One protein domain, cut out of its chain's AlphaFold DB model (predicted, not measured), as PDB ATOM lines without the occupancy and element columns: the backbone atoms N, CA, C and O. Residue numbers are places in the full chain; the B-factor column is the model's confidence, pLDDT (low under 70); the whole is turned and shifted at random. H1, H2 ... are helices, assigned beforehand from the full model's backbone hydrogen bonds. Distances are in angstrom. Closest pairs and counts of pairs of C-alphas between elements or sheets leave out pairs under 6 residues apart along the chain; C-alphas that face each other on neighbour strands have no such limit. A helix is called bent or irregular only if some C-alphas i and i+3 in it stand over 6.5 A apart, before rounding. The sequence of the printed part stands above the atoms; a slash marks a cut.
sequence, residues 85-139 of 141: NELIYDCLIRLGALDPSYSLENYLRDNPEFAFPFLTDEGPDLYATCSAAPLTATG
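What this domain is: This is residues 85 to 139 of the 141 residues of an uncharacterized protein of Microbacterium sp. MYb45 (UniProt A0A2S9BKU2). This is a small, rounded cluster of helices with H1 in its middle: H3 crosses it at a steep tilt, the short H4 packs on it, and H2 is set about perpendicular to it. H2 and H4 lie toward opposite ends of the longest axis, and two links of nine residues lead from H1 to H2 and from H2 back to H3. The printed part has 55 residues with four named helices, H1, H2, H3 and H4 in that order, and no named strand; the class is all helix. The whole is compact, with a radius of gyration of the C-alphas of 9.8 A and spans of 26 by 22 by 20 A.

Where its parts are: Find C-alpha 85 at (-10.069, 43.087, 17.078); from there H1, residues 85 to 94, runs 14.2 A to C-alpha 94 at (-4.823, 33.292, 25.874). Pass residues 95 to 103 and you reach H2, residues 104 to 113, which measures 15.1 A from first to last C-alpha. H2 is irregular: C-alphas 109 and 112 are 7.0 A apart. After residues 114 to 122 comes H3, residues 123 to 132, 14.2 A long. Beyond residue 133 lies H4, residues 134 to 138, 6.4 A long, which ends at C-alpha 138 at (-1.016, 39.010, 27.703).

How they stand to each other: Begin with H1, the hub, which touches the three other helices. Look at Tyr 89 and Leu 104 for the closest C-alphas of H1 and H2, 6.6 A apart; these helices touch and are about perpendicular, at 74 degrees. H1 and H3 touch, with their closest C-alphas, those of Ile 88 and Cys 130, 5.3 A apart. Their lines stand at a steep tilt of 46 degrees, and they run opposite ways. At Ile 88 again, the C-alpha is 5.3 A from that of Pro 134, the closest pair of H1 and H4, which touch. H3 and H4 are close but not clearly touching, the closest C-alphas being those of Cys 130 and Ala 137, 6.2 A apart. H2 is apart from both H3 and H4. In H1, H3 and H4 you will find every O i to N i+4 pair within hydrogen-bond range; in H2 it is 4 of 6.

The domain as a whole: The two C-alphas farthest apart are those of Glu 113 and Gly 139, at 28.1 A, while the first and last printed C-alphas, 85 and 139, are 17.3 A apart. The printed part has no cut. The link from H3 to H4 is tight, those from H1 to H2 and from H2 to H3 are short, and no link is long. The mean pLDDT of the printed part is 93.1 and that of H4 is 83; no printed residue of this model is under 70.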
ATOM      1  N   ASN A  85      -9.183  44.223  16.831       91.38
ATOM      2  CA  ASN A  85     -10.069  43.087  17.078       91.38
ATOM      3  C   ASN A  85      -9.302  41.766  17.123       91.38
ATOM      4  O   ASN A  85      -9.656  40.889  17.904       91.38
ATOM      5  N   GLU A  86      -8.258  41.626  16.304       94.06
ATOM      6  CA  GLU A  86      -7.374  40.461  16.337       94.06
ATOM      7  C   GLU A  86      -6.600  40.403  17.661       94.06
ATOM      8  O   GLU A  86      -6.519  39.342  18.273       94.06
ATOM      9  N   LEU A  87      -6.110  41.547  18.153       93.38
ATOM     10  CA  LEU A  87      -5.430  41.642  19.450       93.38
ATOM     11  C   LEU A  87      -6.349  41.274  20.624       93.38
ATOM     12  O   LEU A  87      -5.951  40.501  21.497       93.38
ATOM     13  N   ILE A  88      -7.580  41.794  20.639       94.25
ATOM     14  CA  ILE A  88      -8.572  41.478  21.678       94.25
ATOM     15  C   ILE A  88      -8.930  39.989  21.631       94.25
ATOM     16  O   ILE A  88      -8.935  39.326  22.667       94.25
ATOM     17  N   TYR A  89      -9.178  39.445  20.438       96.31
ATOM     18  CA  TYR A  89      -9.450  38.023  20.245       96.31
ATOM     19  C   TYR A  89      -8.301  37.141  20.759       96.31
ATOM     20  O   TYR A  89      -8.539  36.225  21.548       96.31
ATOM     21  N   ASP A  90      -7.056  37.439  20.381       95.38
ATOM     22  CA  ASP A  90      -5.881  36.692  20.840       95.38
ATOM     23  C   ASP A  90      -5.745  36.745  22.368       95.38
ATOM     24  O   ASP A  90      -5.447  35.731  23.006       95.38
ATOM     25  N   CYS A  91      -6.004  37.912  22.964       95.94
ATOM     26  CA  CYS A  91      -6.015  38.090  24.411       95.94
ATOM     27  C   CYS A  91      -7.069  37.210  25.092       95.94
ATOM     28  O   CYS A  91      -6.746  36.463  26.017       95.94
ATOM     29  N   LEU A  92      -8.302  37.208  24.585       96.50
ATOM     30  CA  LEU A  92      -9.396  36.395  25.119       96.50
ATOM     31  C   LEU A  92      -9.103  34.892  25.047       96.50
ATOM     32  O   LEU A  92      -9.428  34.156  25.981       96.50
ATOM     33  N   ILE A  93      -8.476  34.426  23.966       96.56
ATOM     34  CA  ILE A  93      -8.082  33.020  23.813       96.56
ATOM     35  C   ILE A  93      -6.965  32.664  24.801       96.56
ATOM     36  O   ILE A  93      -7.029  31.624  25.459       96.56
ATOM     37  N   ARG A  94      -5.952  33.526  24.955       94.94
ATOM     38  CA  ARG A  94      -4.823  33.292  25.874       94.94
ATOM     39  C   ARG A  94      -5.230  33.309  27.343       94.94
ATOM     40  O   ARG A  94      -4.734  32.485  28.107       94.94
ATOM     41  N   LEU A  95      -6.128  34.213  27.728       94.81
ATOM     42  CA  LEU A  95      -6.657  34.289  29.092       94.81
ATOM     43  C   LEU A  95      -7.741  33.235  29.370       94.81
ATOM     44  O   LEU A  95      -8.234  33.144  30.490       94.81
ATOM     45  N   GLY A  96      -8.099  32.415  28.376       94.62
ATOM     46  CA  GLY A  96      -9.075  31.337  28.532       94.62
ATOM     47  C   GLY A  96     -10.522  31.820  28.654       94.62
ATOM     48  O   GLY A  96     -11.372  31.070  29.131       94.62
ATOM     49  N   ALA A  97     -10.816  33.048  28.219       96.19
ATOM     50  CA  ALA A  97     -12.178  33.571  28.156       96.19
ATOM     51  C   ALA A  97     -12.997  32.885  27.049       96.19
ATOM     52  O   ALA A  97     -14.195  32.657  27.216       96.19
ATOM     53  N   LEU A  98     -12.349  32.538  25.931       96.25
ATOM     54  CA  LEU A  98     -12.948  31.864  24.778       96.25
ATOM     55  C   LEU A  98     -12.261  30.524  24.501       96.25
ATOM     56  O   LEU A  98     -11.086  30.327  24.808       96.25
ATOM     57  N   ASP A  99     -13.004  29.598  23.892       95.50
ATOM     58  CA  ASP A  99     -12.460  28.307  23.470       95.50
ATOM     59  C   ASP A  99     -11.438  28.486  22.331       95.50
ATOM     60  O   ASP A  99     -11.751  29.181  21.366       95.50
ATOM     61  N   PRO A 100     -10.264  27.825  22.355       94.06
ATOM     62  CA  PRO A 100      -9.283  27.888  21.264       94.06
ATOM     63  C   PRO A 100      -9.806  27.463  19.879       94.06
ATOM     64  O   PRO A 100      -9.173  27.751  18.866       94.06
ATOM     65  N   SER A 101     -10.927  26.736  19.815       95.50
ATOM     66  CA  SER A 101     -11.617  26.381  18.568       95.50
ATOM     67  C   SER A 101     -12.570  27.466  18.053       95.50
ATOM     68  O   SER A 101     -13.012  27.395  16.902       95.50
ATOM     69  N   TYR A 102     -12.891  28.473  18.867       96.69
ATOM     70  CA  TYR A 102     -13.687  29.621  18.459       96.69
ATOM     71  C   TYR A 102     -12.843  30.524  17.562       96.69
ATOM     72  O   TYR A 102     -11.826  31.043  17.993       96.69
ATOM     73  N   SER A 103     -13.232  30.678  16.298       96.69
ATOM     74  CA  SER A 103     -12.444  31.415  15.308       96.69
ATOM     75  C   SER A 103     -12.602  32.934  15.413       96.69
ATOM     76  O   SER A 103     -13.655  33.437  15.807       96.69
ATOM     77  N   LEU A 104     -11.600  33.663  14.911       95.75
ATOM     78  CA  LEU A 104     -11.658  35.118  14.737       95.75
ATOM     79  C   LEU A 104     -12.879  35.568  13.912       95.75
ATOM     80  O   LEU A 104     -13.494  36.580  14.220       95.75
ATOM     81  N   GLU A 105     -13.283  34.809  12.888       97.06
ATOM     82  CA  GLU A 105     -14.484  35.129  12.098       97.06
ATOM     83  C   GLU A 105     -15.759  35.090  12.952       97.06
ATOM     84  O   GLU A 105     -16.611  35.973  12.839       97.06
ATOM     85  N   ASN A 106     -15.886  34.094  13.838       96.88
ATOM     86  CA  ASN A 106     -17.016  34.030  14.759       96.88
ATOM     87  C   ASN A 106     -16.958  35.174  15.775       96.88
ATOM     88  O   ASN A 106     -17.983  35.807  16.007       96.88
ATOM     89  N   TYR A 107     -15.769  35.479  16.306       96.69
ATOM     90  CA  TYR A 107     -15.564  36.630  17.185       96.69
ATOM     91  C   TYR A 107     -16.049  37.926  16.527       96.69
ATOM     92  O   TYR A 107     -16.881  38.629  17.092       96.69
ATOM     93  N   LEU A 108     -15.601  38.215  15.303       96.31
ATOM     94  CA  LEU A 108     -15.980  39.428  14.572       96.31
ATOM     95  C   LEU A 108     -17.483  39.492  14.275       96.31
ATOM     96  O   LEU A 108     -18.061  40.577  14.280       96.31
ATOM     97  N   ARG A 109     -18.122  38.343  14.023       96.94
ATOM     98  CA  ARG A 109     -19.575  38.254  13.838       96.94
ATOM     99  C   ARG A 109     -20.336  38.570  15.126       96.94
ATOM    100  O   ARG A 109     -21.361  39.240  15.058       96.94
ATOM    101  N   ASP A 110     -19.866  38.061  16.262       95.94
ATOM    102  CA  ASP A 110     -20.590  38.117  17.535       95.94
ATOM    103  C   ASP A 110     -20.294  39.410  18.322       95.94
ATOM    104  O   ASP A 110     -21.124  39.834  19.129       95.94
ATOM    105  N   ASN A 111     -19.161  40.072  18.046       93.25
ATOM    106  CA  ASN A 111     -18.710  41.297  18.717       93.25
ATOM    107  C   ASN A 111     -19.741  42.445  18.726       93.25
ATOM    108  O   ASN A 111     -19.993  42.989  19.800       93.25
ATOM    109  N   PRO A 112     -20.414  42.795  17.609       93.12
ATOM    110  CA  PRO A 112     -21.369  43.908  17.595       93.12
ATOM    111  C   PRO A 112     -22.540  43.747  18.572       93.12
ATOM    112  O   PRO A 112     -23.059  44.740  19.073       93.12
ATOM    113  N   GLU A 113     -22.944  42.505  18.844       95.69
ATOM    114  CA  GLU A 113     -24.063  42.167  19.735       95.69
ATOM    115  C   GLU A 113     -23.581  41.649  21.101       95.69
ATOM    116  O   GLU A 113     -24.390  41.205  21.915       95.69
ATOM    117  N   PHE A 114     -22.263  41.664  21.346       94.31
ATOM    118  CA  PHE A 114     -21.628  41.096  22.537       94.31
ATOM    119  C   PHE A 114     -22.055  39.634  22.807       94.31
ATOM    120  O   PHE A 114     -22.218  39.198  23.946       94.31
ATOM    121  N   ALA A 115     -22.270  38.852  21.745       96.44
ATOM    122  CA  ALA A 115     -22.865  37.514  21.807       96.44
ATOM    123  C   ALA A 115     -21.815  36.396  21.979       96.44
ATOM    124  O   ALA A 115     -21.907  35.335  21.357       96.44
ATOM    125  N   PHE A 116     -20.790  36.642  22.795       95.50
ATOM    126  CA  PHE A 116     -19.638  35.755  22.916       95.50
ATOM    127  C   PHE A 116     -19.937  34.485  23.728       95.50
ATOM    128  O   PHE A 116     -20.557  34.558  24.793       95.50
ATOM    129  N   PRO A 117     -19.447  33.310  23.291       96.25
ATOM    130  CA  PRO A 117     -19.579  32.068  24.041       96.25
ATOM    131  C   PRO A 117     -18.474  31.956  25.105       96.25
ATOM    132  O   PRO A 117     -17.569  31.131  24.981       96.25
ATOM    133  N   PHE A 118     -18.528  32.800  26.137       97.00
ATOM    134  CA  PHE A 118     -17.544  32.764  27.219       97.00
ATOM    135  C   PHE A 118     -17.521  31.404  27.929       97.00
ATOM    136  O   PHE A 118     -18.564  30.807  28.202       97.00
ATOM    137  N   LEU A 119     -16.317  30.921  28.241       94.56
ATOM    138  CA  LEU A 119     -16.113  29.647  28.935       94.56
ATOM    139  C   LEU A 119     -16.421  29.722  30.436       94.56
ATOM    140  O   LEU A 119     -16.722  28.698  31.053       94.56
ATOM    141  N   THR A 120     -16.319  30.914  31.020       90.69
ATOM    142  CA  THR A 120     -16.484  31.167  32.454       90.69
ATOM    143  C   THR A 120     -17.342  32.406  32.692       90.69
ATOM    144  O   THR A 120     -17.473  33.266  31.817       90.69
ATOM    145  N   ASP A 121     -17.887  32.527  33.905       93.75
ATOM    146  CA  ASP A 121     -18.620  33.724  34.338       93.75
ATOM    147  C   ASP A 121     -17.716  34.976  34.412       93.75
ATOM    148  O   ASP A 121     -18.220  36.094  34.378       93.75
ATOM    149  N   GLU A 122     -16.389  34.795  34.461       94.12
ATOM    150  CA  GLU A 122     -15.373  35.864  34.428       94.12
ATOM    151  C   GLU A 122     -15.094  36.374  33.000       94.12
ATOM    152  O   GLU A 122     -14.386  37.361  32.815       94.12
ATOM    153  N   GLY A 123     -15.641  35.722  31.967       93.25
ATOM    154  CA  GLY A 123     -15.414  36.076  30.563       93.25
ATOM    155  C   GLY A 123     -15.660  37.553  30.218       93.25
ATOM    156  O   GLY A 123     -14.813  38.149  29.552       93.25
ATOM    157  N   PRO A 124     -16.752  38.188  30.689       95.25
ATOM    158  CA  PRO A 124     -16.973  39.620  30.495       95.25
ATOM    159  C   PRO A 124     -15.900  40.514  31.136       95.25
ATOM    160  O   PRO A 124     -15.504  41.512  30.533       95.25
ATOM    161  N   ASP A 125     -15.389  40.151  32.314       95.19
ATOM    162  CA  ASP A 125     -14.329  40.909  32.995       95.19
ATOM    163  C   ASP A 125     -12.990  40.765  32.251       95.19
ATOM    164  O   ASP A 125     -12.243  41.733  32.067       95.19
ATOM    165  N   LEU A 126     -12.716  39.564  31.731       94.62
ATOM    166  CA  LEU A 126     -11.579  39.317  30.846       94.62
ATOM    167  C   LEU A 126     -11.714  40.088  29.526       94.62
ATOM    168  O   LEU A 126     -10.723  40.624  29.036       94.62
ATOM    169  N   TYR A 127     -12.923  40.222  28.975       94.44
ATOM    170  CA  TYR A 127     -13.168  41.068  27.806       94.44
ATOM    171  C   TYR A 127     -12.889  42.539  28.087       94.44
ATOM    172  O   TYR A 127     -12.245  43.189  27.265       94.44
ATOM    173  N   ALA A 128     -13.338  43.067  29.228       91.94
ATOM    174  CA  ALA A 128     -13.044  44.443  29.614       91.94
ATOM    175  C   ALA A 128     -11.526  44.670  29.712       91.94
ATOM    176  O   ALA A 128     -11.011  45.638  29.155       91.94
ATOM    177  N   THR A 129     -10.808  43.722  30.319       92.19
ATOM    178  CA  THR A 129      -9.339  43.740  30.418       92.19
ATOM    179  C   THR A 129      -8.674  43.721  29.036       92.19
ATOM    180  O   THR A 129      -7.850  44.579  28.726       92.19
ATOM    181  N   CYS A 130      -9.064  42.777  28.174       92.25
ATOM    182  CA  CYS A 130      -8.501  42.633  26.833       92.25
ATOM    183  C   CYS A 130      -8.862  43.795  25.903       92.25
ATOM    184  O   CYS A 130      -8.103  44.091  24.992       92.25
ATOM    185  N   SER A 131     -10.006  44.445  26.106       89.88
ATOM    186  CA  SER A 131     -10.435  45.595  25.305       89.88
ATOM    187  C   SER A 131      -9.717  46.881  25.698       89.88
ATOM    188  O   SER A 131      -9.523  47.740  24.844       89.88
ATOM    189  N   ALA A 132      -9.325  47.012  26.969       86.56
ATOM    190  CA  ALA A 132      -8.538  48.139  27.452       86.56
ATOM    191  C   ALA A 132      -7.077  48.045  26.987       86.56
ATOM    192  O   ALA A 132      -6.563  48.989  26.399       86.56
ATOM    193  N   ALA A 133      -6.422  46.899  27.214       84.94
ATOM    194  CA  ALA A 133      -4.995  46.734  26.929       84.94
ATOM    195  C   ALA A 133      -4.647  45.275  26.561       84.94
ATOM    196  O   ALA A 133      -4.081  44.548  27.380       84.94
ATOM    197  N   PRO A 134      -4.963  44.801  25.338       85.38
ATOM    198  CA  PRO A 134      -4.832  43.381  24.975       85.38
ATOM    199  C   PRO A 134      -3.388  42.859  25.014       85.38
ATOM    200  O   PRO A 134      -3.146  41.697  25.353       85.38
ATOM    201  N   LEU A 135      -2.423  43.712  24.669       85.44
ATOM    202  CA  LEU A 135      -1.001  43.369  24.633       85.44
ATOM    203  C   LEU A 135      -0.408  43.317  26.048       85.44
ATOM    204  O   LEU A 135       0.138  42.288  26.446       85.44
ATOM    205  N   THR A 136      -0.673  44.334  26.872       84.25
ATOM    206  CA  THR A 136      -0.301  44.349  28.296       84.25
ATOM    207  C   THR A 136      -0.940  43.195  29.071       84.25
ATOM    208  O   THR A 136      -0.265  42.513  29.840       84.25
ATOM    209  N   ALA A 137      -2.224  42.907  28.831       81.00
ATOM    210  CA  ALA A 137      -2.952  41.825  29.497       81.00
ATOM    211  C   ALA A 137      -2.370  40.431  29.210       81.00
ATOM    212  O   ALA A 137      -2.561  39.504  29.999       81.00
ATOM    213  N   THR A 138      -1.657  40.274  28.092       79.69
ATOM    214  CA  THR A 138      -1.016  39.010  27.703       79.69
ATOM    215  C   THR A 138       0.494  38.984  27.935       79.69
ATOM    216  O   THR A 138       1.100  37.927  27.761       79.69
ATOM    217  N   GLY A 139       1.085  40.093  28.394       74.00
ATOM    218  CA  GLY A 139       2.528  40.223  28.618       74.00
ATOM    219  C   GLY A 139       3.353  40.311  27.331       74.00
ATOM    220  O   GLY A 139       4.538  39.981  27.357       74.00
TER     221      GLY A 139